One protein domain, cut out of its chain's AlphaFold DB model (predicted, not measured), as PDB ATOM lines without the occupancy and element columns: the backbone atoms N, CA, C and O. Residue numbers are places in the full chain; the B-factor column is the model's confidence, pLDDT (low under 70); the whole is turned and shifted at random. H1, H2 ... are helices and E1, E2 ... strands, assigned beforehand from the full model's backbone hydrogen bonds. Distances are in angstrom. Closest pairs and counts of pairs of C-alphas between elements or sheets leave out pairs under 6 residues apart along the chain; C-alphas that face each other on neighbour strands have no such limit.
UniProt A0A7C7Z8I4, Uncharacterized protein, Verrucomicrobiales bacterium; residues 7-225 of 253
ATOM      1  N   GLU A   7     450.467 413.083 435.471       90.56
ATOM      2  CA  GLU A   7     451.148 414.306 435.049       90.56
ATOM      3  C   GLU A   7     452.674 414.133 434.959       90.56
ATOM      4  O   GLU A   7     453.299 414.633 434.023       90.56
ATOM      5  N   LYS A   8     453.297 413.412 435.903       90.19
ATOM      6  CA  LYS A   8     454.738 413.135 435.840       90.19
ATOM      7  C   LYS A   8     455.096 412.104 434.789       90.19
ATOM      8  O   LYS A   8     456.120 412.281 434.134       90.19
ATOM      9  N   GLN A   9     454.256 411.098 434.566       91.06
ATOM     10  CA  GLN A   9     454.433 410.192 433.429       91.06
ATOM     11  C   GLN A   9     454.401 410.970 432.106       91.06
ATOM     12  O   GLN A   9     455.280 410.780 431.272       91.06
ATOM     13  N   GLN A  10     453.467 411.914 431.945       93.00
ATOM     14  CA  GLN A  10     453.391 412.782 430.764       93.00
ATOM     15  C   GLN A  10     454.626 413.682 430.622       93.00
ATOM     16  O   GLN A  10     455.172 413.791 429.527       93.00
ATOM     17  N   GLU A  11     455.124 414.284 431.707       92.44
ATOM     18  CA  GLU A  11     456.379 415.055 431.676       92.44
ATOM     19  C   GLU A  11     457.585 414.205 431.258       92.44
ATOM     20  O   GLU A  11     458.407 414.644 430.447       92.44
ATOM     21  N   TYR A  12     457.691 412.987 431.784       92.19
ATOM     22  CA  TYR A  12     458.763 412.053 431.457       92.19
ATOM     23  C   TYR A  12     458.665 411.588 430.004       92.19
ATOM     24  O   TYR A  12     459.637 411.716 429.256       92.19
ATOM     25  N   ALA A  13     457.480 411.174 429.560       93.62
ATOM     26  CA  ALA A  13     457.208 410.818 428.173       93.62
ATOM     27  C   ALA A  13     457.527 411.972 427.209       93.62
ATOM     28  O   ALA A  13     458.206 411.780 426.198       93.62
ATOM     29  N   ALA A  14     457.121 413.195 427.556       95.19
ATOM     30  CA  ALA A  14     457.425 414.390 426.782       95.19
ATOM     31  C   ALA A  14     458.934 414.626 426.667       95.19
ATOM     32  O   ALA A  14     459.413 414.959 425.585       95.19
ATOM     33  N   SER A  15     459.707 414.420 427.738       93.12
ATOM     34  CA  SER A  15     461.165 414.576 427.674       93.12
ATOM     35  C   SER A  15     461.834 413.534 426.765       93.12
ATOM     36  O   SER A  15     462.720 413.890 425.985       93.12
ATOM     37  N   VAL A  16     461.365 412.281 426.761       92.94
ATOM     38  CA  VAL A  16     461.832 411.249 425.815       92.94
ATOM     39  C   VAL A  16     461.491 411.640 424.374       92.94
ATOM     40  O   VAL A  16     462.367 411.615 423.507       92.94
ATOM     41  N   LEU A  17     460.250 412.067 424.115       95.38
ATOM     42  CA  LEU A  17     459.805 412.462 422.778       95.38
ATOM     43  C   LEU A  17     460.564 413.693 422.257       95.38
ATOM     44  O   LEU A  17     461.053 413.683 421.127       95.38
ATOM     45  N   LEU A  18     460.736 414.726 423.085       95.44
ATOM     46  CA  LEU A  18     461.533 415.907 422.744       95.44
ATOM     47  C   LEU A  18     462.993 415.525 422.466       95.44
ATOM     48  O   LEU A  18     463.608 416.050 421.535       95.44
ATOM     49  N   SER A  19     463.558 414.601 423.249       91.69
ATOM     50  CA  SER A  19     464.925 414.110 423.051       91.69
ATOM     51  C   SER A  19     465.056 413.418 421.695       91.69
ATOM     52  O   SER A  19     465.998 413.710 420.957       91.69
ATOM     53  N   LYS A  20     464.068 412.600 421.308       92.56
ATOM     54  CA  LYS A  20     463.995 411.976 419.979       92.56
ATOM     55  C   LYS A  20     463.860 413.011 418.858       92.56
ATOM     56  O   LYS A  20     464.594 412.938 417.874       92.56
ATOM     57  N   MET A  21     462.993 414.015 419.021       93.94
ATOM     58  CA  MET A  21     462.853 415.126 418.066       93.94
ATOM     59  C   MET A  21     464.188 415.841 417.834       93.94
ATOM     60  O   MET A  21     464.568 416.101 416.692       93.94
ATOM     61  N   ARG A  22     464.920 416.128 418.916       90.19
ATOM     62  CA  ARG A  22     466.209 416.829 418.874       90.19
ATOM     63  C   ARG A  22     467.331 415.967 418.287       90.19
ATOM     64  O   ARG A  22     468.073 416.456 417.445       90.19
ATOM     65  N   LYS A  23     467.481 414.723 418.754       87.56
ATOM     66  CA  LYS A  23     468.623 413.850 418.422       87.56
ATOM     67  C   LYS A  23     468.464 413.136 417.082       87.56
ATOM     68  O   LYS A  23     469.448 412.939 416.380       87.56
ATOM     69  N   GLU A  24     467.243 412.739 416.735       89.62
ATOM     70  CA  GLU A  24     466.972 411.884 415.571       89.62
ATOM     71  C   GLU A  24     466.200 412.608 414.462       89.62
ATOM     72  O   GLU A  24     465.949 412.036 413.404       89.62
ATOM     73  N   GLY A  25     465.795 413.862 414.681       89.81
ATOM     74  CA  GLY A  25     465.010 414.611 413.700       89.81
ATOM     75  C   GLY A  25     463.622 414.008 413.442       89.81
ATOM     76  O   GLY A  25     463.058 414.167 412.352       89.81
ATOM     77  N   PHE A  26     463.076 413.293 414.426       93.00
ATOM     78  CA  PHE A  26     461.723 412.748 414.387       93.00
ATOM     79  C   PHE A  26     460.707 413.851 414.697       93.00
ATOM     80  O   PHE A  26     460.669 414.341 415.815       93.00
ATOM     81  N   PHE A  27     459.877 414.244 413.731       94.62
ATOM     82  CA  PHE A  27     458.857 415.285 413.908       94.62
ATOM     83  C   PHE A  27     457.502 414.726 413.462       94.62
ATOM     84  O   PHE A  27     457.310 414.592 412.248       94.62
ATOM     85  N   PRO A  28     456.603 414.358 414.400       94.50
ATOM     86  CA  PRO A  28     455.286 413.818 414.072       94.50
ATOM     87  C   PRO A  28     454.486 414.782 413.196       94.50
ATOM     88  O   PRO A  28     454.474 415.991 413.442       94.50
ATOM     89  N   SER A  29     453.807 414.247 412.185       94.50
ATOM     90  CA  SER A  29     452.839 414.999 411.377       94.50
ATOM     91  C   SER A  29     451.677 415.486 412.247       94.50
ATOM     92  O   SER A  29     451.290 414.810 413.195       94.50
ATOM     93  N   ILE A  30     451.077 416.635 411.913       93.75
ATOM     94  CA  ILE A  30     449.813 417.042 412.560       93.75
ATOM     95  C   ILE A  30     448.650 416.103 412.209       93.75
ATOM     96  O   ILE A  30     447.668 416.029 412.939       93.75
ATOM     97  N   ILE A  31     448.749 415.409 411.073       92.94
ATOM     98  CA  ILE A  31     447.849 414.321 410.696       92.94
ATOM     99  C   ILE A  31     448.554 413.040 411.132       92.94
ATOM    100  O   ILE A  31     449.446 412.564 410.428       92.94
ATOM    101  N   LEU A  32     448.209 412.551 412.323       93.12
ATOM    102  CA  LEU A  32     448.823 411.365 412.912       93.12
ATOM    103  C   LEU A  32     448.313 410.099 412.212       93.12
ATOM    104  O   LEU A  32     447.106 409.860 412.099       93.12
ATOM    105  N   GLU A  33     449.246 409.271 411.754       90.06
ATOM    106  CA  GLU A  33     448.986 408.011 411.058       90.06
ATOM    107  C   GLU A  33     449.722 406.860 411.753       90.06
ATOM    108  O   GLU A  33     450.649 407.081 412.532       90.06
ATOM    109  N   ASP A  34     449.279 405.626 411.505       90.69
ATOM    110  CA  ASP A  34     449.870 404.411 412.081       90.69
ATOM    111  C   ASP A  34     450.101 404.509 413.604       90.69
ATOM    112  O   ASP A  34     449.191 404.883 414.348       90.69
ATOM    113  N   HIS A  35     451.310 404.172 414.065       91.06
ATOM    114  CA  HIS A  35     451.715 404.217 415.472       91.06
ATOM    115  C   HIS A  35     451.838 405.641 416.032       91.06
ATOM    116  O   HIS A  35     451.843 405.815 417.247       91.06
ATOM    117  N   ASP A  36     451.928 406.678 415.191       93.56
ATOM    118  CA  ASP A  36     452.034 408.054 415.692       93.56
ATOM    119  C   ASP A  36     450.717 408.530 416.322       93.56
ATOM    120  O   ASP A  36     450.732 409.450 417.137       93.56
ATOM    121  N   LYS A  37     449.588 407.864 416.032       94.50
ATOM    122  CA  LYS A  37     448.307 408.107 416.719       94.50
ATOM    123  C   LYS A  37     448.383 407.846 418.217       94.50
ATOM    124  O   LYS A  37     447.726 408.539 418.984       94.50
ATOM    125  N   ASP A  38     449.226 406.908 418.648       94.19
ATOM    126  CA  ASP A  38     449.414 406.620 420.072       94.19
ATOM    127  C   ASP A  38     450.045 407.815 420.820       94.19
ATOM    128  O   ASP A  38     449.933 407.911 422.040       94.19
ATOM    129  N   LEU A  39     450.669 408.765 420.104       95.56
ATOM    130  CA  LEU A  39     451.224 409.996 420.676       95.56
ATOM    131  C   LEU A  39     450.202 411.131 420.809       95.56
ATOM    132  O   LEU A  39     450.556 412.161 421.379       95.56
ATOM    133  N   GLU A  40     448.976 410.992 420.295       95.12
ATOM    134  CA  GLU A  40     448.003 412.091 420.189       95.12
ATOM    135  C   GLU A  40     447.776 412.790 421.534       95.12
ATOM    136  O   GLU A  40     448.051 413.983 421.664       95.12
ATOM    137  N   SER A  41     447.404 412.036 422.573       94.44
ATOM    138  CA  SER A  41     447.157 412.599 423.906       94.44
ATOM    139  C   SER A  41     448.397 413.264 424.514       94.44
ATOM    140  O   SER A  41     448.288 414.289 425.190       94.44
ATOM    141  N   LEU A  42     449.592 412.719 424.257       96.56
ATOM    142  CA  LEU A  42     450.843 413.316 424.723       96.56
ATOM    143  C   LEU A  42     451.134 414.627 423.980       96.56
ATOM    144  O   LEU A  42     451.484 415.620 424.611       96.56
ATOM    145  N   LEU A  43     450.965 414.659 422.658       97.81
ATOM    146  CA  LEU A  43     451.197 415.846 421.831       97.81
ATOM    147  C   LEU A  43     450.204 416.968 422.152       97.81
ATOM    148  O   LEU A  43     450.612 418.126 422.243       97.81
ATOM    149  N   GLU A  44     448.930 416.652 422.392       96.50
ATOM    150  CA  GLU A  44     447.926 417.617 422.862       96.50
ATOM    151  C   GLU A  44     448.303 418.218 424.221       96.50
ATOM    152  O   GLU A  44     448.253 419.441 424.421       96.50
ATOM    153  N   TRP A  45     448.739 417.369 425.152       97.00
ATOM    154  CA  TRP A  45     449.229 417.809 426.452       97.00
ATOM    155  C   TRP A  45     450.474 418.698 426.317       97.00
ATOM    156  O   TRP A  45     450.547 419.770 426.927       97.00
ATOM    157  N   MET A  46     451.427 418.313 425.463       98.19
ATOM    158  CA  MET A  46     452.645 419.083 425.207       98.19
ATOM    159  C   MET A  46     452.330 420.436 424.557       98.19
ATOM    160  O   MET A  46     452.919 421.440 424.953       98.19
ATOM    161  N   MET A  47     451.381 420.493 423.615       97.50
ATOM    162  CA  MET A  47     450.888 421.742 423.018       97.50
ATOM    163  C   MET A  47     450.261 422.659 424.072       97.50
ATOM    164  O   MET A  47     450.561 423.851 424.115       97.50
ATOM    165  N   THR A  48     449.430 422.107 424.963       97.31
ATOM    166  CA  THR A  48     448.776 422.866 426.046       97.31
ATOM    167  C   THR A  48     449.799 423.483 427.004       97.31
ATOM    168  O   THR A  48     449.597 424.583 427.518       97.31
ATOM    169  N   ARG A  49     450.935 422.805 427.201       97.12
ATOM    170  CA  ARG A  49     452.081 423.297 427.984       97.12
ATOM    171  C   ARG A  49     453.111 424.082 427.181       97.12
ATOM    172  O   ARG A  49     454.159 424.419 427.726       97.12
ATOM    173  N   GLN A  50     452.824 424.375 425.914       97.69
ATOM    174  CA  GLN A  50     453.717 425.094 425.008       97.69
ATOM    175  C   GLN A  50     455.083 424.419 424.849       97.69
ATOM    176  O   GLN A  50     456.045 425.097 424.535       97.69
ATOM    177  N   LEU A  51     455.203 423.105 425.062       98.00
ATOM    178  CA  LEU A  51     456.460 422.357 424.900       98.00
ATOM    179  C   LEU A  51     456.762 422.033 423.431       98.00
ATOM    180  O   LEU A  51     457.908 421.772 423.064       98.00
ATOM    181  N   VAL A  52     455.730 422.040 422.594       98.12
ATOM    182  CA  VAL A  52     455.826 421.893 421.143       98.12
ATOM    183  C   VAL A  52     455.022 422.989 420.461       98.12
ATOM    184  O   VAL A  52     454.123 423.588 421.051       98.12
ATOM    185  N   GLU A  53     455.362 423.237 419.207       97.38
ATOM    186  CA  GLU A  53     454.693 424.156 418.301       97.38
ATOM    187  C   GLU A  53     454.480 423.495 416.933       97.38
ATOM    188  O   GLU A  53     455.115 422.491 416.599       97.38
ATOM    189  N   ILE A  54     453.581 424.064 416.126       97.19
ATOM    190  CA  ILE A  54     453.366 423.610 414.750       97.19
ATOM    191  C   ILE A  54     454.361 424.331 413.842       97.19
ATOM    192  O   ILE A  54     454.330 425.555 413.721       97.19
ATOM    193  N   SER A  55     455.199 423.557 413.163       94.88
ATOM    194  CA  SER A  55     456.198 424.043 412.212       94.88
ATOM    195  C   SER A  55     455.887 423.526 410.811       94.88
ATOM    196  O   SER A  55     455.459 422.384 410.655       94.88
ATOM    197  N   ASP A  56     456.091 424.356 409.788       94.00
ATOM    198  CA  ASP A  56     455.969 423.944 408.388       94.00
ATOM    199  C   ASP A  56     457.335 423.498 407.857       94.00
ATOM    200  O   ASP A  56     458.313 424.250 407.912       94.00
ATOM    201  N   ARG A  57     457.415 422.258 407.368       86.62
ATOM    202  CA  ARG A  57     458.642 421.659 406.844       86.62
ATOM    203  C   ARG A  57     458.481 421.297 405.370       86.62
ATOM    204  O   ARG A  57     457.568 420.537 405.047       86.62
ATOM    205  N   PRO A  58     459.418 421.711 404.492       80.44
ATOM    206  CA  PRO A  58     459.293 421.547 403.040       80.44
ATOM    207  C   PRO A  58     458.958 420.127 402.557       80.44
ATOM    208  O   PRO A  58     458.258 419.972 401.565       80.44
ATOM    209  N   GLU A  59     459.438 419.097 403.257       80.94
ATOM    210  CA  GLU A  59     459.280 417.688 402.859       80.94
ATOM    211  C   GLU A  59     458.182 416.937 403.629       80.94
ATOM    212  O   GLU A  59     457.814 415.831 403.245       80.94
ATOM    213  N   LYS A  60     457.672 417.507 404.729       78.19
ATOM    214  CA  LYS A  60     456.745 416.826 405.655       78.19
ATOM    215  C   LYS A  60     455.455 417.609 405.919       78.19
ATOM    216  O   LYS A  60     454.582 417.121 406.628       78.19
ATOM    217  N   GLY A  61     455.326 418.812 405.358       90.38
ATOM    218  CA  GLY A  61     454.236 419.729 405.663       90.38
ATOM    219  C   GLY A  61     454.268 420.170 407.127       90.38
ATOM    220  O   GLY A  61     455.334 420.366 407.713       90.38
ATOM    221  N   LYS A  62     453.087 420.319 407.728       95.81
ATOM    222  CA  LYS A  62     452.950 420.741 409.125       95.81
ATOM    223  C   LYS A  62     453.260 419.592 410.080       95.81
ATOM    224  O   LYS A  62     452.626 418.541 410.022       95.81
ATOM    225  N   VAL A  63     454.178 419.835 411.003       96.62
ATOM    226  CA  VAL A  63     454.630 418.867 412.008       96.62
ATOM    227  C   VAL A  63     454.671 419.496 413.395       96.62
ATOM    228  O   VAL A  63     454.792 420.716 413.526       96.62
ATOM    229  N   TYR A  64     454.638 418.662 414.429       97.50
ATOM    230  CA  TYR A  64     455.005 419.063 415.783       97.50
ATOM    231  C   TYR A  64     456.527 419.195 415.888       97.50
ATOM    232  O   TYR A  64     457.272 418.272 415.547       97.50
ATOM    233  N   ALA A  65     456.998 420.340 416.375       96.50
ATOM    234  CA  ALA A  65     458.405 420.611 416.637       96.50
ATOM    235  C   ALA A  65     458.599 421.126 418.072       96.50
ATOM    236  O   ALA A  65     457.697 421.777 418.597       96.50
ATOM    237  N   PRO A  66     459.749 420.861 418.722       97.12
ATOM    238  CA  PRO A  66     460.062 421.453 420.018       97.12
ATOM    239  C   PRO A  66     459.981 422.981 419.966       97.12
ATOM    240  O   PRO A  66     460.563 423.602 419.080       97.12
ATOM    241  N   SER A  67     459.293 423.576 420.935       97.62
ATOM    242  CA  SER A  67     459.308 425.023 421.151       97.62
ATOM    243  C   SER A  67     460.541 425.439 421.966       97.62
ATOM    244  O   SER A  67     461.344 424.610 422.417       97.62
ATOM    245  N   ARG A  68     460.665 426.739 422.260       96.44
ATOM    246  CA  ARG A  68     461.667 427.249 423.206       96.44
ATOM    247  C   ARG A  68     461.514 426.632 424.603       96.44
ATOM    248  O   ARG A  68     462.515 426.299 425.247       96.44
ATOM    249  N   GLU A  69     460.287 426.479 425.079       96.94
ATOM    250  CA  GLU A  69     459.965 425.890 426.377       96.94
ATOM    251  C   GLU A  69     460.280 424.390 426.375       96.94
ATOM    252  O   GLU A  69     460.874 423.895 427.332       96.94
ATOM    253  N   GLY A  70     460.000 423.685 425.273       96.25
ATOM    254  CA  GLY A  70     460.392 422.286 425.085       96.25
ATOM    255  C   GLY A  70     461.907 422.088 425.138       96.25
ATOM    256  O   GLY A  70     462.406 421.216 425.853       96.25
ATOM    257  N   HIS A  71     462.666 422.949 424.455       93.69
ATOM    258  CA  HIS A  71     464.128 422.953 424.548       93.69
ATOM    259  C   HIS A  71     464.629 423.236 425.970       93.69
ATOM    260  O   HIS A  71     465.583 422.604 426.426       93.69
ATOM    261  N   SER A  72     463.976 424.152 426.686       93.31
ATOM    262  CA  SER A  72     464.333 424.485 428.069       93.31
ATOM    263  C   SER A  72     464.048 423.324 429.029       93.31
ATOM    264  O   SER A  72     464.869 423.040 429.903       93.31
ATOM    265  N   LEU A  73     462.929 422.613 428.842       90.62
ATOM    266  CA  LEU A  73     462.594 421.409 429.604       90.62
ATOM    267  C   LEU A  73     463.664 420.329 429.411       90.62
ATOM    268  O   LEU A  73     464.179 419.802 430.396       90.62
ATOM    269  N   LEU A  74     464.051 420.051 428.163       89.25
ATOM    270  CA  LEU A  74     465.125 419.101 427.866       89.25
ATOM    271  C   LEU A  74     466.450 419.486 428.518       89.25
ATOM    272  O   LEU A  74     467.081 418.647 429.149       89.25
ATOM    273  N   ALA A  75     466.863 420.749 428.398       87.12
ATOM    274  CA  ALA A  75     468.104 421.216 429.009       87.12
ATOM    275  C   ALA A  75     468.088 421.053 430.540       87.12
ATOM    276  O   ALA A  75     469.115 420.736 431.142       87.12
ATOM    277  N   SER A  76     466.922 421.236 431.167       86.56
ATOM    278  CA  SER A  76     466.720 420.989 432.597       86.56
ATOM    279  C   SER A  76     466.856 419.503 432.947       86.56
ATOM    280  O   SER A  76     467.578 419.175 433.887       86.56
ATOM    281  N   PHE A  77     466.243 418.601 432.171       84.00
ATOM    282  CA  PHE A  77     466.407 417.150 432.345       84.00
ATOM    283  C   PHE A  77     467.861 416.708 432.157       84.00
ATOM    284  O   PHE A  77     468.404 416.038 433.031       84.00
ATOM    285  N   ASP A  78     468.521 417.151 431.085       80.94
ATOM    286  CA  ASP A  78     469.931 416.848 430.807       80.94
ATOM    287  C   ASP A  78     470.848 417.357 431.939       80.94
ATOM    288  O   ASP A  78     471.857 416.739 432.282       80.94
ATOM    289  N   LYS A  79     470.521 418.503 432.552       82.75
ATOM    290  CA  LYS A  79     471.254 419.029 433.710       82.75
ATOM    291  C   LYS A  79     471.010 418.197 434.973       82.75
ATOM    292  O   LYS A  79     471.983 417.772 435.587       82.75
ATOM    293  N   LYS A  80     469.746 417.952 435.335       79.19
ATOM    294  CA  LYS A  80     469.379 417.119 436.493       79.19
ATOM    295  C   LYS A  80     470.029 415.744 436.417       79.19
ATOM    296  O   LYS A  80     470.543 415.250 437.410       79.19
ATOM    297  N   TYR A  81     470.029 415.159 435.222       77.06
ATOM    298  CA  TYR A  81     470.650 413.873 434.971       77.06
ATOM    299  C   TYR A  81     472.149 413.880 435.285       77.06
ATOM    300  O   TYR A  81     472.631 413.027 436.025       77.06
ATOM    301  N   ARG A  82     472.879 414.877 434.770       74.44
ATOM    302  CA  ARG A  82     474.323 415.019 435.016       74.44
ATOM    303  C   ARG A  82     474.646 415.178 436.497       74.44
ATOM    304  O   ARG A  82     475.533 414.500 437.000       74.44
ATOM    305  N   GLU A  83     473.895 416.029 437.193       74.38
ATOM    306  CA  GLU A  83     474.055 416.230 438.639       74.38
ATOM    307  C   GLU A  83     473.759 414.950 439.434       74.38
ATOM    308  O   GLU A  83     474.388 414.693 440.459       74.38
ATOM    309  N   MET A  84     472.814 414.134 438.962       75.69
ATOM    310  CA  MET A  84     472.484 412.851 439.570       75.69
ATOM    311  C   MET A  84     473.595 411.815 439.355       75.69
ATOM    312  O   MET A  84     474.056 411.221 440.320       75.69
ATOM    313  N   LEU A  85     474.079 411.608 438.133       70.00
ATOM    314  CA  LEU A  85     475.169 410.652 437.904       70.00
ATOM    315  C   LEU A  85     476.411 410.999 438.720       70.00
ATOM    316  O   LEU A  85     476.938 410.183 439.473       70.00
ATOM    317  N   SER A  86     476.834 412.259 438.636       71.06
ATOM    318  CA  SER A  86     478.135 412.657 439.158       71.06
ATOM    319  C   SER A  86     478.235 412.683 440.671       71.06
ATOM    320  O   SER A  86     479.323 412.895 441.205       71.06
ATOM    321  N   VAL A  87     477.112 412.517 441.365       76.94
ATOM    322  CA  VAL A  87     477.051 412.437 442.821       76.94
ATOM    323  C   VAL A  87     476.681 411.036 443.280       76.94
ATOM    324  O   VAL A  87     477.172 410.613 444.324       76.94
ATOM    325  N   TYR A  88     475.825 410.326 442.540       83.38
ATOM    326  CA  TYR A  88     475.200 409.115 443.055       83.38
ATOM    327  C   TYR A  88     475.883 407.819 442.612       83.38
ATOM    328  O   TYR A  88     475.687 406.805 443.275       83.38
ATOM    329  N   ASP A  89     476.714 407.826 441.566       84.12
ATOM    330  CA  ASP A  89     477.338 406.595 441.051       84.12
ATOM    331  C   ASP A  89     478.193 405.869 442.088       84.12
ATOM    332  O   ASP A  89     478.171 404.644 442.148       84.12
ATOM    333  N   VAL A  90     478.845 406.610 442.987       89.50
ATOM    334  CA  VAL A  90     479.628 406.028 444.086       89.50
ATOM    335  C   VAL A  90     478.795 405.083 444.965       89.50
ATOM    336  O   VAL A  90     479.328 404.116 445.493       89.50
ATOM    337  N   PHE A  91     477.483 405.314 445.091       92.50
ATOM    338  CA  PHE A  91     476.587 404.514 445.933       92.50
ATOM    339  C   PHE A  91     476.028 403.271 445.233       92.50
ATOM    340  O   PHE A  91     475.225 402.571 445.841       92.50
ATOM    341  N   CYS A  92     476.391 402.998 443.975       89.94
ATOM    342  CA  CYS A  92     475.875 401.822 443.273       89.94
ATOM    343  C   CYS A  92     476.516 400.509 443.725       89.94
ATOM    344  O   CYS A  92     475.989 399.452 443.412       89.94
ATOM    345  N   ALA A  93     477.644 400.572 444.432       92.94
ATOM    346  CA  ALA A  93     478.358 399.397 444.899       92.94
ATOM    347  C   ALA A  93     478.992 399.674 446.264       92.94
ATOM    348  O   ALA A  93     480.144 400.111 446.365       92.94
ATOM    349  N   VAL A  94     478.200 399.444 447.311       96.06
ATOM    350  CA  VAL A  94     478.596 399.609 448.712       96.06
ATOM    351  C   VAL A  94     478.561 398.252 449.393       96.06
ATOM    352  O   VAL A  94     477.570 397.545 449.307       96.06
ATOM    353  N   ASP A  95     479.640 397.890 450.071       96.06
ATOM    354  CA  ASP A  95     479.667 396.714 450.931       96.06
ATOM    355  C   ASP A  95     479.207 397.132 452.330       96.06
ATOM    356  O   ASP A  95     479.933 397.824 453.048       96.06
ATOM    357  N   LEU A  96     477.985 396.748 452.703       93.50
ATOM    358  CA  LEU A  96     477.409 397.069 454.009       93.50
ATOM    359  C   LEU A  96     478.063 396.304 455.171       93.50
ATOM    360  O   LEU A  96     477.919 396.730 456.317       93.50
ATOM    361  N   GLN A  97     478.767 395.198 454.903       91.56
ATOM    362  CA  GLN A  97     479.443 394.403 455.933       91.56
ATOM    363  C   GLN A  97     480.807 395.003 456.275       91.56
ATOM    364  O   GLN A  97     481.118 395.210 457.445       91.56
ATOM    365  N   GLU A  98     481.598 395.320 455.252       92.81
ATOM    366  CA  GLU A  98     482.944 395.885 455.408       92.81
ATOM    367  C   GLU A  98     482.938 397.423 455.493       92.81
ATOM    368  O   GLU A  98     483.941 398.036 455.862       92.81
ATOM    369  N   GLY A  99     481.819 398.072 455.154       92.31
ATOM    370  CA  GLY A  99     481.668 399.528 455.203       92.31
ATOM    371  C   GLY A  99     482.494 400.260 454.144       92.31
ATOM    372  O   GLY A  99     482.985 401.359 454.399       92.31
ATOM    373  N   CYS A 100     482.683 399.660 452.966       95.06
ATOM    374  CA  CYS A 100     483.531 400.211 451.908       95.06
ATOM    375  C   CYS A 100     482.797 400.372 450.573       95.06
ATOM    376  O   CYS A 100     481.815 399.691 450.289       95.06
ATOM    377  N   PHE A 101     483.316 401.253 449.722       95.56
ATOM    378  CA  PHE A 101     482.771 401.540 448.398       95.56
ATOM    379  C   PHE A 101     483.658 400.911 447.333       95.56
ATOM    380  O   PHE A 101     484.866 401.132 447.356       95.56
ATOM    381  N   ALA A 102     483.083 400.233 446.338       93.50
ATOM    382  CA  ALA A 102     483.867 399.698 445.220       93.50
ATOM    383  C   ALA A 102     484.691 400.793 444.518       93.50
ATOM    384  O   ALA A 102     485.819 400.570 444.088       93.50
ATOM    385  N   PHE A 103     484.137 402.007 444.456       91.50
ATOM    386  CA  PHE A 103     484.743 403.179 443.827       91.50
ATOM    387  C   PHE A 103     486.049 403.652 444.477       91.50
ATOM    388  O   PHE A 103     486.773 404.413 443.839       91.50
ATOM    389  N   SER A 104     486.409 403.191 445.682       93.31
ATOM    390  CA  SER A 104     487.748 403.451 446.232       93.31
ATOM    391  C   SER A 104     488.861 402.841 445.375       93.31
ATOM    392  O   SER A 104     489.975 403.357 445.364       93.31
ATOM    393  N   GLU A 105     488.548 401.785 444.619       91.19
ATOM    394  CA  GLU A 105     489.481 401.069 443.746       91.19
ATOM    395  C   GLU A 105     489.410 401.514 442.277       91.19
ATOM    396  O   GLU A 105     490.072 400.941 441.415       91.19
ATOM    397  N   TYR A 106     488.616 402.542 441.952       87.19
ATOM    398  CA  TYR A 106     488.328 402.891 440.556       87.19
ATOM    399  C   TYR A 106     489.595 403.111 439.709       87.19
ATOM    400  O   TYR A 106     489.670 402.712 438.550       87.19
ATOM    401  N   PHE A 107     490.618 403.721 440.303       86.12
ATOM    402  CA  PHE A 107     491.877 404.034 439.629       86.12
ATOM    403  C   PHE A 107     493.006 403.044 439.803       86.12
ATOM    404  O   PHE A 107     494.031 403.169 439.133       86.12
ATOM    405  N   SER A 108     492.862 402.117 440.742       87.31
ATOM    406  CA  SER A 108     493.822 401.034 440.926       87.31
ATOM    407  C   SER A 108     493.555 399.886 439.948       87.31
ATOM    408  O   SER A 108     494.384 398.982 439.845       87.31
ATOM    409  N   MET A 109     492.434 399.926 439.217       84.25
ATOM    410  CA  MET A 109     491.968 398.858 438.339       84.25
ATOM    411  C   MET A 109     491.962 399.251 436.860       84.25
ATOM    412  O   MET A 109     491.668 400.383 436.475       84.25
ATOM    413  N   GLU A 110     492.221 398.263 436.007       81.00
ATOM    414  CA  GLU A 110     491.981 398.376 434.573       81.00
ATOM    415  C   GLU A 110     490.477 398.306 434.267       81.00
ATOM    416  O   GLU A 110     489.701 397.644 434.961       81.00
ATOM    417  N   LYS A 111     490.041 398.931 433.164       74.38
ATOM    418  CA  LYS A 111     488.608 399.012 432.804       74.38
ATOM    419  C   LYS A 111     487.916 397.651 432.655       74.38
ATOM    420  O   LYS A 111     486.711 397.554 432.885       74.38
ATOM    421  N   ALA A 112     488.641 396.628 432.196       76.81
ATOM    422  CA  ALA A 112     488.088 395.284 432.031       76.81
ATOM    423  C   ALA A 112     487.820 394.623 433.392       76.81
ATOM    424  O   ALA A 112     486.733 394.089 433.604       76.81
ATOM    425  N   ASP A 113     488.771 394.744 434.318       86.25
ATOM    426  CA  ASP A 113     488.672 394.184 435.666       86.25
ATOM    427  C   ASP A 113     487.604 394.911 436.489       86.25
ATOM    428  O   ASP A 113     486.850 394.271 437.217       86.25
ATOM    429  N   TRP A 114     487.451 396.223 436.291       85.12
ATOM    430  CA  TRP A 114     486.410 397.032 436.931       85.12
ATOM    431  C   TRP A 114     484.992 396.496 436.685       85.12
ATOM    432  O   TRP A 114     484.181 396.397 437.607       85.12
ATOM    433  N   LYS A 115     484.680 396.106 435.441       82.75
ATOM    434  CA  LYS A 115     483.349 395.579 435.093       82.75
ATOM    435  C   LYS A 115     483.049 394.251 435.778       82.75
ATOM    436  O   LYS A 115     481.901 394.019 436.137       82.75
ATOM    437  N   GLU A 116     484.044 393.382 435.924       86.62
ATOM    438  CA  GLU A 116     483.871 392.114 436.639       86.62
ATOM    439  C   GLU A 116     483.838 392.329 438.154       86.62
ATOM    440  O   GLU A 116     483.048 391.696 438.848       86.62
ATOM    441  N   TYR A 117     484.619 393.283 438.664       88.94
ATOM    442  CA  TYR A 117     484.629 393.654 440.075       88.94
ATOM    443  C   TYR A 117     483.262 394.148 440.558       88.94
ATOM    444  O   TYR A 117     482.804 393.726 441.618       88.94
ATOM    445  N   LEU A 118     482.567 394.970 439.764       89.06
ATOM    446  CA  LEU A 118     481.221 395.454 440.092       89.06
ATOM    447  C   LEU A 118     480.129 394.370 440.066       89.06
ATOM    448  O   LEU A 118     479.028 394.623 440.543       89.06
ATOM    449  N   LYS A 119     480.400 393.174 439.528       87.62
ATOM    450  CA  LYS A 119     479.436 392.058 439.498       87.62
ATOM    451  C   LYS A 119     479.506 391.156 440.729       87.62
ATOM    452  O   LYS A 119     478.781 390.170 440.787       87.62
ATOM    453  N   LEU A 120     480.411 391.422 441.668       90.25
ATOM    454  CA  LEU A 120     480.515 390.618 442.883       90.25
ATOM    455  C   LEU A 120     479.272 390.818 443.764       90.25
ATOM    456  O   LEU A 120     478.876 391.950 444.018       90.25
ATOM    457  N   ASP A 121     478.729 389.727 444.313       91.94
ATOM    458  CA  ASP A 121     477.503 389.726 445.137       91.94
ATOM    459  C   ASP A 121     477.607 390.535 446.448       91.94
ATOM    460  O   ASP A 121     476.613 390.730 447.139       91.94
ATOM    461  N   ARG A 122     478.810 390.991 446.818       93.81
ATOM    462  CA  ARG A 122     479.063 391.800 448.024       93.81
ATOM    463  C   ARG A 122     478.577 393.250 447.914       93.81
ATOM    464  O   ARG A 122     478.669 393.983 448.892       93.81
ATOM    465  N   TRP A 123     478.182 393.688 446.718       94.12
ATOM    466  CA  TRP A 123     477.835 395.078 446.447       94.12
ATOM    467  C   TRP A 123     476.331 395.310 446.530       94.12
ATOM    468  O   TRP A 123     475.564 394.759 445.743       94.12
ATOM    469  N   ASP A 124     475.933 396.207 447.425       93.94
ATOM    470  CA  ASP A 124     474.577 396.731 447.511       93.94
ATOM    471  C   ASP A 124     474.445 398.045 446.721       93.94
ATOM    472  O   ASP A 124     475.277 398.954 446.841       93.94
ATOM    473  N   ASP A 125     473.361 398.176 445.946       92.69
ATOM    474  CA  ASP A 125     472.978 399.441 445.309       92.69
ATOM    475  C   ASP A 125     472.198 400.312 446.294       92.69
ATOM    476  O   ASP A 125     471.004 400.113 446.540       92.69
ATOM    477  N   LEU A 126     472.863 401.322 446.843       94.38
ATOM    478  CA  LEU A 126     472.265 402.239 447.807       94.38
ATOM    479  C   LEU A 126     471.783 403.540 447.164       94.38
ATOM    480  O   LEU A 126     471.332 404.436 447.878       94.38
ATOM    481  N   ARG A 127     471.819 403.684 445.832       91.69
ATOM    482  CA  ARG A 127     471.447 404.950 445.173       91.69
ATOM    483  C   ARG A 127     470.024 405.382 445.468       91.69
ATOM    484  O   ARG A 127     469.800 406.564 445.722       91.69
ATOM    485  N   LEU A 128     469.070 404.449 445.483       91.88
ATOM    486  CA  LEU A 128     467.678 404.781 445.796       91.88
ATOM    487  C   LEU A 128     467.461 405.065 447.285       91.88
ATOM    488  O   LEU A 128     466.705 405.980 447.602       91.88
ATOM    489  N   ALA A 129     468.172 404.379 448.185       93.88
ATOM    490  CA  ALA A 129     468.171 404.713 449.612       93.88
ATOM    491  C   ALA A 129     468.743 406.122 449.858       93.88
ATOM    492  O   ALA A 129     468.191 406.908 450.629       93.88
ATOM    493  N   VAL A 130     469.822 406.482 449.157       92.56
ATOM    494  CA  VAL A 130     470.410 407.825 449.225       92.56
ATOM    495  C   VAL A 130     469.479 408.863 448.590       92.56
ATOM    496  O   VAL A 130     469.301 409.941 449.155       92.56
ATOM    497  N   ALA A 131     468.840 408.559 447.457       89.44
ATOM    498  CA  ALA A 131     467.846 409.436 446.838       89.44
ATOM    499  C   ALA A 131     466.678 409.716 447.798       89.44
ATOM    500  O   ALA A 131     466.321 410.879 448.003       89.44
ATOM    501  N   GLU A 132     466.156 408.681 448.463       91.12
ATOM    502  CA  GLU A 132     465.126 408.796 449.500       91.12
ATOM    503  C   GLU A 132     465.595 409.688 450.660       91.12
ATOM    504  O   GLU A 132     464.912 410.653 451.018       91.12
ATOM    505  N   PHE A 133     466.806 409.460 451.179       92.81
ATOM    506  CA  PHE A 133     467.409 410.286 452.233       92.81
ATOM    507  C   PHE A 133     467.530 411.764 451.821       92.81
ATOM    508  O   PHE A 133     467.334 412.679 452.629       92.81
ATOM    509  N   LYS A 134     467.806 412.020 450.537       90.56
ATOM    510  CA  LYS A 134     467.890 413.361 449.941       90.56
ATOM    511  C   LYS A 134     466.541 413.931 449.502       90.56
ATOM    512  O   LYS A 134     466.515 415.058 449.006       90.56
ATOM    513  N   LYS A 135     465.434 413.224 449.759       90.38
ATOM    514  CA  LYS A 135     464.060 413.599 449.385       90.38
ATOM    515  C   LYS A 135     463.859 413.744 447.874       90.38
ATOM    516  O   LYS A 135     463.044 414.550 447.426       90.38
ATOM    517  N   ILE A 136     464.616 412.981 447.097       87.00
ATOM    518  CA  ILE A 136     464.432 412.827 445.655       87.00
ATOM    519  C   ILE A 136     463.460 411.670 445.439       87.00
ATOM    520  O   ILE A 136     463.547 410.655 446.126       87.00
ATOM    521  N   ASN A 137     462.528 411.818 444.494       87.12
ATOM    522  CA  ASN A 137     461.611 410.733 444.161       87.12
ATOM    523  C   ASN A 137     462.411 409.560 443.548       87.12
ATOM    524  O   ASN A 137     463.023 409.751 442.494       87.12
ATOM    525  N   PRO A 138     462.391 408.349 444.141       88.56
ATOM    526  CA  PRO A 138     463.107 407.197 443.595       88.56
ATOM    527  C   PRO A 138     462.688 406.845 442.162       88.56
ATOM    528  O   PRO A 138     463.521 406.430 441.366       88.56
ATOM    529  N   VAL A 139     461.425 407.076 441.788       89.88
ATOM    530  CA  VAL A 139     460.945 406.845 440.415       89.88
ATOM    531  C   VAL A 139     461.554 407.847 439.429       89.88
ATOM    532  O   VAL A 139     461.863 407.467 438.302       89.88
ATOM    533  N   GLU A 140     461.785 409.104 439.841       88.19
ATOM    534  CA  GLU A 140     462.520 410.089 439.022       88.19
ATOM    535  C   GLU A 140     463.957 409.618 438.789       88.19
ATOM    536  O   GLU A 140     464.464 409.725 437.676       88.19
ATOM    537  N   PHE A 141     464.592 409.043 439.813       86.94
ATOM    538  CA  PHE A 141     465.939 408.489 439.696       86.94
ATOM    539  C   PHE A 141     465.987 407.339 438.680       86.94
ATOM    540  O   PHE A 141     466.792 407.367 437.751       86.94
ATOM    541  N   VAL A 142     465.081 406.361 438.804       89.31
ATOM    542  CA  VAL A 142     465.008 405.222 437.871       89.31
ATOM    543  C   VAL A 142     464.694 405.696 436.449       89.31
ATOM    544  O   VAL A 142     465.317 405.225 435.501       89.31
ATOM    545  N   PHE A 143     463.787 406.668 436.285       89.25
ATOM    546  CA  PHE A 143     463.489 407.273 434.983       89.25
ATOM    547  C   PHE A 143     464.750 407.830 434.319       89.25
ATOM    548  O   PHE A 143     465.054 407.527 433.166       89.25
ATOM    549  N   LEU A 144     465.481 408.652 435.068       85.06
ATOM    550  CA  LEU A 144     466.705 409.293 434.626       85.06
ATOM    551  C   LEU A 144     467.757 408.248 434.211       85.06
ATOM    552  O   LEU A 144     468.343 408.375 433.134       85.06
ATOM    553  N   SER A 145     467.929 407.175 434.992       82.31
ATOM    554  CA  SER A 145     468.770 406.030 434.610       82.31
ATOM    555  C   SER A 145     468.294 405.358 433.316       82.31
ATOM    556  O   SER A 145     469.097 405.156 432.407       82.31
ATOM    557  N   PHE A 146     466.992 405.089 433.171       86.56
ATOM    558  CA  PHE A 146     466.423 404.437 431.983       86.56
ATOM    559  C   PHE A 146     466.644 405.243 430.699       86.56
ATOM    560  O   PHE A 146     466.945 404.668 429.650       86.56
ATOM    561  N   VAL A 147     466.490 406.570 430.761       81.75
ATOM    562  CA  VAL A 147     466.721 407.459 429.610       81.75
ATOM    563  C   VAL A 147     468.166 407.371 429.131       81.75
ATOM    564  O   VAL A 147     468.408 407.328 427.925       81.75
ATOM    565  N   HIS A 148     469.122 407.336 430.054       75.94
ATOM    566  CA  HIS A 148     470.535 407.276 429.703       75.94
ATOM    567  C   HIS A 148     470.981 405.906 429.210       75.94
ATOM    568  O   HIS A 148     471.700 405.817 428.221       75.94
ATOM    569  N   GLU A 149     470.502 404.842 429.847       76.25
ATOM    570  CA  GLU A 149     470.784 403.463 429.440       76.25
ATOM    571  C   GLU A 149     470.081 403.081 428.123       76.25
ATOM    572  O   GLU A 149     470.239 401.966 427.631       76.25
ATOM    573  N   GLY A 150     469.292 403.993 427.541       78.12
ATOM    574  CA  GLY A 150     468.573 403.758 426.293       78.12
ATOM    575  C   GLY A 150     467.444 402.737 426.435       78.12
ATOM    576  O   GLY A 150     467.032 402.144 425.441       78.12
ATOM    577  N   ARG A 151     466.922 402.534 427.653       81.75
ATOM    578  CA  ARG A 151     465.845 401.568 427.933       81.75
ATOM    579  C   ARG A 151     464.508 401.971 427.313       81.75
ATOM    580  O   ARG A 151     463.672 401.115 427.032       81.75
ATOM    581  N   PHE A 152     464.329 403.259 427.027       84.06
ATOM    582  CA  PHE A 152     463.296 403.733 426.109       84.06
ATOM    583  C   PHE A 152     463.766 403.523 424.663       84.06
ATOM    584  O   PHE A 152     464.208 404.462 423.997       84.06
ATOM    585  N   ASP A 153     463.701 402.278 424.183       82.31
ATOM    586  CA  ASP A 153     464.067 401.945 422.805       82.31
ATOM    587  C   ASP A 153     463.046 402.534 421.823       82.31
ATOM    588  O   ASP A 153     462.048 401.912 421.465       82.31
ATOM    589  N   THR A 154     463.309 403.756 421.364       85.38
ATOM    590  CA  THR A 154     462.459 404.442 420.381       85.38
ATOM    591  C   THR A 154     462.730 404.014 418.932       85.38
ATOM    592  O   THR A 154     462.266 404.672 417.995       85.38
ATOM    593  N   ARG A 155     463.512 402.947 418.712       84.81
ATOM    594  CA  ARG A 155     463.796 402.388 417.379       84.81
ATOM    595  C   ARG A 155     462.930 401.172 417.061       84.81
ATOM    596  O   ARG A 155     462.775 400.843 415.885       84.81
ATOM    597  N   ARG A 156     462.351 400.514 418.072       86.62
ATOM    598  CA  ARG A 156     461.411 399.400 417.872       86.62
ATOM    599  C   ARG A 156     460.056 399.893 417.365       86.62
ATOM    600  O   ARG A 156     459.602 400.966 417.742       86.62
ATOM    601  N   SER A 157     459.377 399.102 416.537       87.25
ATOM    602  CA  SER A 157     457.984 399.385 416.153       87.25
ATOM    603  C   SER A 157     457.079 399.382 417.394       87.25
ATOM    604  O   SER A 157     457.252 398.538 418.271       87.25
ATOM    605  N   GLY A 158     456.149 400.339 417.480       87.69
ATOM    606  CA  GLY A 158     455.212 400.469 418.602       87.69
ATOM    607  C   GLY A 158     455.754 401.194 419.841       87.69
ATOM    608  O   GLY A 158     455.051 401.273 420.845       87.69
ATOM    609  N   TRP A 159     456.964 401.765 419.792       91.50
ATOM    610  CA  TRP A 159     457.550 402.496 420.924       91.50
ATOM    611  C   TRP A 159     456.681 403.662 421.424       91.50
ATOM    612  O   TRP A 159     456.756 404.013 422.598       91.50
ATOM    613  N   GLN A 160     455.864 404.261 420.550       93.25
ATOM    614  CA  GLN A 160     454.932 405.338 420.883       93.25
ATOM    615  C   GLN A 160     453.923 404.889 421.946       93.25
ATOM    616  O   GLN A 160     453.755 405.560 422.964       93.25
ATOM    617  N   PHE A 161     453.316 403.716 421.742       88.81
ATOM    618  CA  PHE A 161     452.397 403.106 422.695       88.81
ATOM    619  C   PHE A 161     453.100 402.798 424.019       88.81
ATOM    620  O   PHE A 161     452.598 403.148 425.084       88.81
ATOM    621  N   ASP A 162     454.293 402.202 423.962       86.88
ATOM    622  CA  ASP A 162     455.055 401.865 425.169       86.88
ATOM    623  C   ASP A 162     455.477 403.103 425.968       86.88
ATOM    624  O   ASP A 162     455.563 403.057 427.195       86.88
ATOM    625  N   LEU A 163     455.731 404.222 425.289       89.31
ATOM    626  CA  LEU A 163     456.083 405.473 425.942       89.31
ATOM    627  C   LEU A 163     454.898 406.068 426.716       89.31
ATOM    628  O   LEU A 163     455.089 406.605 427.804       89.31
ATOM    629  N   VAL A 164     453.687 405.982 426.162       86.44
ATOM    630  CA  VAL A 164     452.490 406.618 426.739       86.44
ATOM    631  C   VAL A 164     451.761 405.696 427.719       86.44
ATOM    632  O   VAL A 164     451.313 406.149 428.767       86.44
ATOM    633  N   LEU A 165     451.660 404.402 427.411       74.44
ATOM    634  CA  LEU A 165     450.808 403.433 428.115       74.44
ATOM    635  C   LEU A 165     451.574 402.198 428.621       74.44
ATOM    636  O   LEU A 165     450.971 401.256 429.137       74.44
ATOM    637  N   GLY A 166     452.895 402.162 428.438       68.31
ATOM    638  CA  GLY A 166     453.671 400.933 428.547       68.31
ATOM    639  C   GLY A 166     453.933 400.418 429.960       68.31
ATOM    640  O   GLY A 166     453.932 401.132 430.964       68.31
ATOM    641  N   SER A 167     454.273 399.129 429.990       77.12
ATOM    642  CA  SER A 167     454.768 398.383 431.155       77.12
ATOM    643  C   SER A 167     456.047 398.965 431.776       77.12
ATOM    644  O   SER A 167     456.330 398.679 432.939       77.12
ATOM    645  N   THR A 168     456.771 399.827 431.053       82.56
ATOM    646  CA  THR A 168     457.977 400.523 431.524       82.56
ATOM    647  C   THR A 168     457.724 401.303 432.815       82.56
ATOM    648  O   THR A 168     458.544 401.261 433.728       82.56
ATOM    649  N   TRP A 169     456.565 401.958 432.956       86.81
ATOM    650  CA  TRP A 169     456.238 402.699 434.181       86.81
ATOM    651  C   TRP A 169     456.050 401.771 435.383       86.81
ATOM    652  O   TRP A 169     456.547 402.051 436.473       86.81
ATOM    653  N   ALA A 170     455.366 400.643 435.179       87.56
ATOM    654  CA  ALA A 170     455.179 399.631 436.215       87.56
ATOM    655  C   ALA A 170     456.512 398.982 436.616       87.56
ATOM    656  O   ALA A 170     456.738 398.712 437.793       87.56
ATOM    657  N   GLU A 171     457.413 398.776 435.655       89.31
ATOM    658  CA  GLU A 171     458.773 398.313 435.918       89.31
ATOM    659  C   GLU A 171     459.556 399.316 436.770       89.31
ATOM    660  O   GLU A 171     460.135 398.927 437.782       89.31
ATOM    661  N   MET A 172     459.528 400.605 436.422       90.38
ATOM    662  CA  MET A 172     460.211 401.641 437.200       90.38
ATOM    663  C   MET A 172     459.711 401.701 438.648       90.38
ATOM    664  O   MET A 172     460.516 401.810 439.572       90.38
ATOM    665  N   ILE A 173     458.393 401.591 438.856       91.19
ATOM    666  CA  ILE A 173     457.789 401.519 440.195       91.19
ATOM    667  C   ILE A 173     458.269 400.266 440.928       91.19
ATOM    668  O   ILE A 173     458.692 400.359 442.075       91.19
ATOM    669  N   LYS A 174     458.261 399.103 440.266       91.81
ATOM    670  CA  LYS A 174     458.722 397.842 440.859       91.81
ATOM    671  C   LYS A 174     460.186 397.924 441.292       91.81
ATOM    672  O   LYS A 174     460.513 397.498 442.397       91.81
ATOM    673  N   ILE A 175     461.055 398.476 440.450       91.44
ATOM    674  CA  ILE A 175     462.463 398.719 440.777       91.44
ATOM    675  C   ILE A 175     462.560 399.636 441.997       91.44
ATOM    676  O   ILE A 175     463.219 399.304 442.982       91.44
ATOM    677  N   ALA A 176     461.842 400.760 441.962       91.62
ATOM    678  CA  ALA A 176     461.823 401.704 443.062       91.62
ATOM    679  C   ALA A 176     461.310 401.076 444.362       91.62
ATOM    680  O   ALA A 176     461.829 401.423 445.411       91.62
ATOM    681  N   ASP A 177     460.341 400.162 444.328       91.44
ATOM    682  CA  ASP A 177     459.784 399.498 445.512       91.44
ATOM    683  C   ASP A 177     460.669 398.375 446.066       91.44
ATOM    684  O   ASP A 177     460.674 398.164 447.275       91.44
ATOM    685  N   THR A 178     461.411 397.673 445.207       91.81
ATOM    686  CA  THR A 178     462.217 396.496 445.590       91.81
ATOM    687  C   THR A 178     463.668 396.813 445.940       91.81
ATOM    688  O   THR A 178     464.337 395.966 446.524       91.81
ATOM    689  N   ALA A 179     464.153 398.011 445.618       92.38
ATOM    690  CA  ALA A 179     465.485 398.452 446.017       92.38
ATOM    691  C   ALA A 179     465.625 398.608 447.538       92.38
ATOM    692  O   ALA A 179     464.645 398.916 448.226       92.38
ATOM    693  N   VAL A 180     466.866 398.477 448.021       93.62
ATOM    694  CA  VAL A 180     467.244 398.627 449.434       93.62
ATOM    695  C   VAL A 180     466.669 399.923 450.008       93.62
ATOM    696  O   VAL A 180     466.851 401.007 449.444       93.62
ATOM    697  N   LYS A 181     465.959 399.811 451.132       93.44
ATOM    698  CA  LYS A 181     465.363 400.939 451.854       93.44
ATOM    699  C   LYS A 181     466.217 401.357 453.026       93.44
ATOM    700  O   LYS A 181     466.925 400.552 453.620       93.44
ATOM    701  N   ILE A 182     466.050 402.610 453.450       95.31
ATOM    702  CA  ILE A 182     466.662 403.101 454.691       95.31
ATOM    703  C   ILE A 182     466.265 402.201 455.871       95.31
ATOM    704  O   ILE A 182     467.099 401.904 456.716       95.31
ATOM    705  N   SER A 183     465.024 401.700 455.915       93.50
ATOM    706  CA  SER A 183     464.585 400.764 456.960       93.50
ATOM    707  C   SER A 183     465.412 399.482 457.017       93.50
ATOM    708  O   SER A 183     465.655 398.979 458.117       93.50
ATOM    709  N   ASP A 184     465.864 398.996 455.861       94.56
ATOM    710  CA  ASP A 184     466.571 397.722 455.703       94.56
ATOM    711  C   ASP A 184     468.030 397.821 456.168       94.56
ATOM    712  O   ASP A 184     468.655 396.811 456.468       94.56
ATOM    713  N   LEU A 185     468.552 399.044 456.306       95.81
ATOM    714  CA  LEU A 185     469.906 399.321 456.795       95.81
ATOM    715  C   LEU A 185     470.026 399.264 458.325       95.81
ATOM    716  O   LEU A 185     471.108 399.465 458.869       95.81
ATOM    717  N   SER A 186     468.919 399.066 459.043       94.62
ATOM    718  CA  SER A 186     468.955 398.977 460.506       94.62
ATOM    719  C   SER A 186     469.528 397.630 460.945       94.62
ATOM    720  O   SER A 186     469.092 396.594 460.452       94.62
ATOM    721  N   TYR A 187     470.414 397.624 461.938       92.62
ATOM    722  CA  TYR A 187     470.984 396.394 462.491       92.62
ATOM    723  C   TYR A 187     471.132 396.466 464.014       92.62
ATOM    724  O   TYR A 187     471.062 397.538 464.620       92.62
ATOM    725  N   GLU A 188     471.300 395.306 464.640       92.56
ATOM    726  CA  GLU A 188     471.592 395.180 466.069       92.56
ATOM    727  C   GLU A 188     473.080 394.879 466.253       92.56
ATOM    728  O   GLU A 188     473.639 394.041 465.545       92.56
ATOM    729  N   CYS A 189     473.724 395.566 467.193       87.31
ATOM    730  CA  CYS A 189     475.115 395.336 467.559       87.31
ATOM    731  C   CYS A 189     475.226 395.284 469.079       87.31
ATOM    732  O   CYS A 189     474.836 396.252 469.717       87.31
ATOM    733  N   GLU A 190     475.750 394.172 469.605       80.94
ATOM    734  CA  GLU A 190     476.037 393.824 471.013       80.94
ATOM    735  C   GLU A 190     475.019 394.296 472.078       80.94
ATOM    736  O   GLU A 190     474.386 393.439 472.687       80.94
ATOM    737  N   ASP A 191     474.797 395.601 472.265       81.50
ATOM    738  CA  ASP A 191     473.848 396.186 473.226       81.50
ATOM    739  C   ASP A 191     472.953 397.322 472.665       81.50
ATOM    740  O   ASP A 191     472.130 397.885 473.393       81.50
ATOM    741  N   GLU A 192     473.064 397.680 471.381       90.00
ATOM    742  CA  GLU A 192     472.328 398.794 470.774       90.00
ATOM    743  C   GLU A 192     471.771 398.461 469.384       90.00
ATOM    744  O   GLU A 192     472.382 397.779 468.559       90.00
ATOM    745  N   ARG A 193     470.581 398.999 469.094       92.06
ATOM    746  CA  ARG A 193     470.017 398.993 467.744       92.06
ATOM    747  C   ARG A 193     470.471 400.247 467.009       92.06
ATOM    748  O   ARG A 193     470.080 401.356 467.376       92.06
ATOM    749  N   VAL A 194     471.213 400.064 465.926       94.06
ATOM    750  CA  VAL A 194     471.573 401.143 465.007       94.06
ATOM    751  C   VAL A 194     470.437 401.315 464.005       94.06
ATOM    752  O   VAL A 194     470.034 400.371 463.321       94.06
ATOM    753  N   SER A 195     469.864 402.517 463.935       95.88
ATOM    754  CA  SER A 195     468.816 402.808 462.958       95.88
ATOM    755  C   SER A 195     469.407 403.040 461.572       95.88
ATOM    756  O   SER A 195     470.481 403.624 461.421       95.88
ATOM    757  N   GLY A 196     468.658 402.660 460.541       96.25
ATOM    758  CA  GLY A 196     469.053 402.910 459.161       96.25
ATOM    759  C   GLY A 196     469.262 404.390 458.825       96.25
ATOM    760  O   GLY A 196     470.111 404.703 458.002       96.25
ATOM    761  N   ASP A 197     468.585 405.318 459.514       96.56
ATOM    762  CA  ASP A 197     468.842 406.765 459.407       96.56
ATOM    763  C   ASP A 197     470.270 407.162 459.808       96.56
ATOM    764  O   ASP A 197     470.840 408.109 459.256       96.56
ATOM    765  N   VAL A 198     470.844 406.474 460.800       95.62
ATOM    766  CA  VAL A 198     472.236 406.680 461.214       95.62
ATOM    767  C   VAL A 198     473.168 406.114 460.149       95.62
ATOM    768  O   VAL A 198     474.082 406.817 459.719       95.62
ATOM    769  N   VAL A 199     472.882 404.902 459.666       96.19
ATOM    770  CA  VAL A 199     473.680 404.227 458.631       96.19
ATOM    771  C   VAL A 199     473.697 405.025 457.332       96.19
ATOM    772  O   VAL A 199     474.767 405.381 456.851       96.19
ATOM    773  N   ILE A 200     472.535 405.393 456.783       97.19
ATOM    774  CA  ILE A 200     472.460 406.108 455.502       97.19
ATOM    775  C   ILE A 200     473.117 407.486 455.571       97.19
ATOM    776  O   ILE A 200     473.694 407.946 454.590       97.19
ATOM    777  N   ARG A 201     473.070 408.154 456.731       97.12
ATOM    778  CA  ARG A 201     473.751 409.436 456.933       97.12
ATOM    779  C   ARG A 201     475.264 409.272 456.886       97.12
ATOM    780  O   ARG A 201     475.941 410.133 456.322       97.12
ATOM    781  N   ASP A 202     475.774 408.206 457.491       96.44
ATOM    782  CA  ASP A 202     477.196 407.902 457.479       96.44
ATOM    783  C   ASP A 202     477.668 407.482 456.083       96.44
ATOM    784  O   ASP A 202     478.572 408.115 455.539       96.44
ATOM    785  N   VAL A 203     476.970 406.534 455.448       97.00
ATOM    786  CA  VAL A 203     477.196 406.125 454.050       97.00
ATOM    787  C   VAL A 203     477.185 407.342 453.129       97.00
ATOM    788  O   VAL A 203     478.121 407.538 452.359       97.00
ATOM    789  N   PHE A 204     476.174 408.211 453.234       95.56
ATOM    790  CA  PHE A 204     476.091 409.422 452.419       95.56
ATOM    791  C   PHE A 204     477.315 410.323 452.610       95.56
ATOM    792  O   PHE A 204     477.882 410.797 451.628       95.56
ATOM    793  N   ARG A 205     477.744 410.556 453.855       96.19
ATOM    794  CA  ARG A 205     478.943 411.357 454.138       96.19
ATOM    795  C   ARG A 205     480.183 410.737 453.495       96.19
ATOM    796  O   ARG A 205     480.874 411.435 452.757       96.19
ATOM    797  N   GLN A 206     480.430 409.453 453.746       96.56
ATOM    798  CA  GLN A 206     481.602 408.747 453.229       96.56
ATOM    799  C   GLN A 206     481.631 408.738 451.694       96.56
ATOM    800  O   GLN A 206     482.654 409.054 451.091       96.56
ATOM    801  N   GLY A 207     480.495 408.464 451.047       94.38
ATOM    802  CA  GLY A 207     480.403 408.463 449.587       94.38
ATOM    803  C   GLY A 207     480.631 409.846 448.974       94.38
ATOM    804  O   GLY A 207     481.289 409.955 447.943       94.38
ATOM    805  N   ILE A 208     480.166 410.926 449.616       92.81
ATOM    806  CA  ILE A 208     480.458 412.295 449.161       92.81
ATOM    807  C   ILE A 208     481.948 412.620 449.294       92.81
ATOM    808  O   ILE A 208     482.527 413.185 448.366       92.81
ATOM    809  N   GLU A 209     482.573 412.269 450.419       94.56
ATOM    810  CA  GLU A 209     484.014 412.461 450.627       94.56
ATOM    811  C   GLU A 209     484.830 411.695 449.578       94.56
ATOM    812  O   GLU A 209     485.716 412.276 448.945       94.56
ATOM    813  N   LEU A 210     484.468 410.435 449.318       93.81
ATOM    814  CA  LEU A 210     485.081 409.617 448.276       93.81
ATOM    815  C   LEU A 210     484.890 410.232 446.887       93.81
ATOM    816  O   LEU A 210     485.855 410.367 446.144       93.81
ATOM    817  N   ASN A 211     483.678 410.658 446.539       89.75
ATOM    818  CA  ASN A 211     483.406 411.258 445.236       89.75
ATOM    819  C   ASN A 211     484.218 412.547 445.005       89.75
ATOM    820  O   ASN A 211     484.723 412.785 443.909       89.75
ATOM    821  N   ILE A 212     484.402 413.372 446.042       89.75
ATOM    822  CA  ILE A 212     485.271 414.555 445.968       89.75
ATOM    823  C   ILE A 212     486.730 414.143 445.736       89.75
ATOM    824  O   ILE A 212     487.383 414.715 444.861       89.75
ATOM    825  N   ALA A 213     487.233 413.167 446.497       91.31
ATOM    826  CA  ALA A 213     488.604 412.673 446.364       91.31
ATOM    827  C   ALA A 213     488.859 412.091 444.969       91.31
ATOM    828  O   ALA A 213     489.868 412.411 444.340       91.31
ATOM    829  N   LEU A 214     487.892 411.327 444.456       88.50
ATOM    830  CA  LEU A 214     487.870 410.854 443.086       88.50
ATOM    831  C   LEU A 214     487.964 412.057 442.148       88.50
ATOM    832  O   LEU A 214     488.998 412.213 441.520       88.50
ATOM    833  N   LYS A 215     487.010 412.990 442.082       86.00
ATOM    834  CA  LYS A 215     487.089 414.129 441.130       86.00
ATOM    835  C   LYS A 215     488.412 414.922 441.188       86.00
ATOM    836  O   LYS A 215     488.910 415.401 440.164       86.00
ATOM    837  N   GLN A 216     489.009 415.054 442.372       88.94
ATOM    838  CA  GLN A 216     490.324 415.683 442.542       88.94
ATOM    839  C   GLN A 216     491.444 414.885 441.869       88.94
ATOM    840  O   GLN A 216     492.200 415.454 441.078       88.94
ATOM    841  N   GLN A 217     491.530 413.582 442.135       88.88
ATOM    842  CA  GLN A 217     492.526 412.708 441.517       88.88
ATOM    843  C   GLN A 217     492.405 412.713 439.986       88.88
ATOM    844  O   GLN A 217     493.416 412.698 439.287       88.88
ATOM    845  N   GLU A 218     491.198 412.852 439.445       85.50
ATOM    846  CA  GLU A 218     490.989 412.917 437.998       85.50
ATOM    847  C   GLU A 218     491.646 414.130 437.395       85.50
ATOM    848  O   GLU A 218     492.380 414.057 436.412       85.50
ATOM    849  N   THR A 219     491.360 415.266 438.028       85.69
ATOM    850  CA  THR A 219     491.827 416.567 437.601       85.69
ATOM    851  C   THR A 219     493.351 416.559 437.586       85.69
ATOM    852  O   THR A 219     493.975 417.119 436.681       85.69
ATOM    853  N   GLU A 220     493.972 415.875 438.550       88.12
ATOM    854  CA  GLU A 220     495.415 415.671 438.578       88.12
ATOM    855  C   GLU A 220     495.926 414.788 437.437       88.12
ATOM    856  O   GLU A 220     496.907 415.164 436.793       88.12
ATOM    857  N   LEU A 221     495.288 413.651 437.153       85.62
ATOM    858  CA  LEU A 221     495.698 412.751 436.066       85.62
ATOM    859  C   LEU A 221     495.529 413.401 434.686       85.62
ATOM    860  O   LEU A 221     496.413 413.290 433.832       85.62
ATOM    861  N   ILE A 222     494.450 414.162 434.489       83.12
ATOM    862  CA  ILE A 222     494.236 414.994 433.299       83.12
ATOM    863  C   ILE A 222     495.347 416.037 433.185       83.12
ATOM    864  O   ILE A 222     495.954 416.196 432.125       83.12
ATOM    865  N   ARG A 223     495.659 416.740 434.282       85.25
ATOM    866  CA  ARG A 223     496.725 417.750 434.308       85.25
ATOM    867  C   ARG A 223     498.100 417.150 434.004       85.25
ATOM    868  O   ARG A 223     498.907 417.810 433.349       85.25
ATOM    869  N   LYS A 224     498.369 415.924 434.461       87.12
ATOM    870  CA  LYS A 224     499.594 415.164 434.155       87.12
ATOM    871  C   LYS A 224     499.607 414.607 432.725       87.12
ATOM    872  O   LYS A 224     500.654 414.178 432.251       87.12
ATOM    873  N   GLY A 225     498.479 414.669 432.013       81.38
ATOM    874  CA  GLY A 225     498.331 414.155 430.651       81.38
ATOM    875  C   GLY A 225     498.254 412.630 430.575       81.38
ATOM    876  O   GLY A 225     498.390 412.074 429.485       81.38
TER     877      GLY A 225
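Overview. This is residues 7 to 225 of the 253 residues of an uncharacterized protein of Verrucomicrobiales bacterium (UniProt A0A7C7Z8I4). Start at the strand hairpin E1 E2 at one end of an elongated, loosely built body, where H1 and H2 pack near it and H8 packs on both helices. From there the long helix H3 runs to the other end and meets the longest helix, H11, like the stem of a T, while H7 and H9 lie between the two ends. Residues 219 to 225 stick out at the end of H11, and residues 188 to 193 at the tip of the small hairpin E3 E4. You will find 219 residues, mostly helix, in the order H1 H2 E1 E2 H3 H4 H5 H6 H7 H8 H9 H10 E3 E4 H11; each two-stranded sheet is antiparallel. The whole is loose, with a radius of gyration of the C-alphas of 21.4 A and spans of 71 by 46 by 29 A.

Along the chain. Find E1 at residues 52 to 57 and E2 at 61 to 66, 15.6 A long. H1, residues 7 to 24, begins at C-alpha 7 (451.148, 414.306, 435.049) and is 25.2 A long; H2 is 34 to 48, 23.2 A. H3 is 68 to 92, 35.4 A. Shorter are H4 (102 to 105), H5 (111 to 117), H6 (127 to 133), H7 (138 to 148), H8 (159 to 165), H9 (168 to 178), H10 (182 to 185), E3 (187 to 189) and E4 (192 to 194). H11, 196 to 224, runs 41.3 A to C-alpha 224 (499.594, 415.164, 434.155).

Arrangement. Look first at the hairpin E1 and E2, where N 55 and O 63 are 2.9 A apart, within hydrogen-bond range. H8 touches H2, closest at C-alphas 161 and 38, 5.3 A, and H1, at 163 and 13, 5.9 A. Residues 70 to 77 of H3 touch H1, about perpendicular at 79 degrees, closest at C-alphas 74 and 15, 6.0 A. H3 has a kink of 43 degrees near residue 86; beyond it, C-alphas 90 and 207 are the closest where it touches H11, 6.1 A, about perpendicular at 78 degrees. H7 touches H9, C-alphas 138 and 176 being closest at 5.7 A. H6, the hub, touches H3, H7, H11 and, only just with 3 pairs of C-alphas within 8 A, H10. H4 is close to but not clearly touching H5, C-alphas 102 and 117 being 8.0 A apart. In the hairpin E3 and E4, N 189 and O 192 are 2.9 A apart, within hydrogen-bond range. O i to N i+4 pairs are all within range in H1, H6, H7, H8, H9 and H11, but 6 of 11 in H2, 17 of 21 in H3 and 1 of 3 in H5, where 3 of 4 O i to N i+3 pairs are; H4 and H10 are too short.

Size, cuts and confidence. The C-alphas of Pro 58 and Asp 191 are the farthest apart, 76.0 A. The printed part has no cut and no long link. Its mean pLDDT is 89.9, with residue 166 under 70.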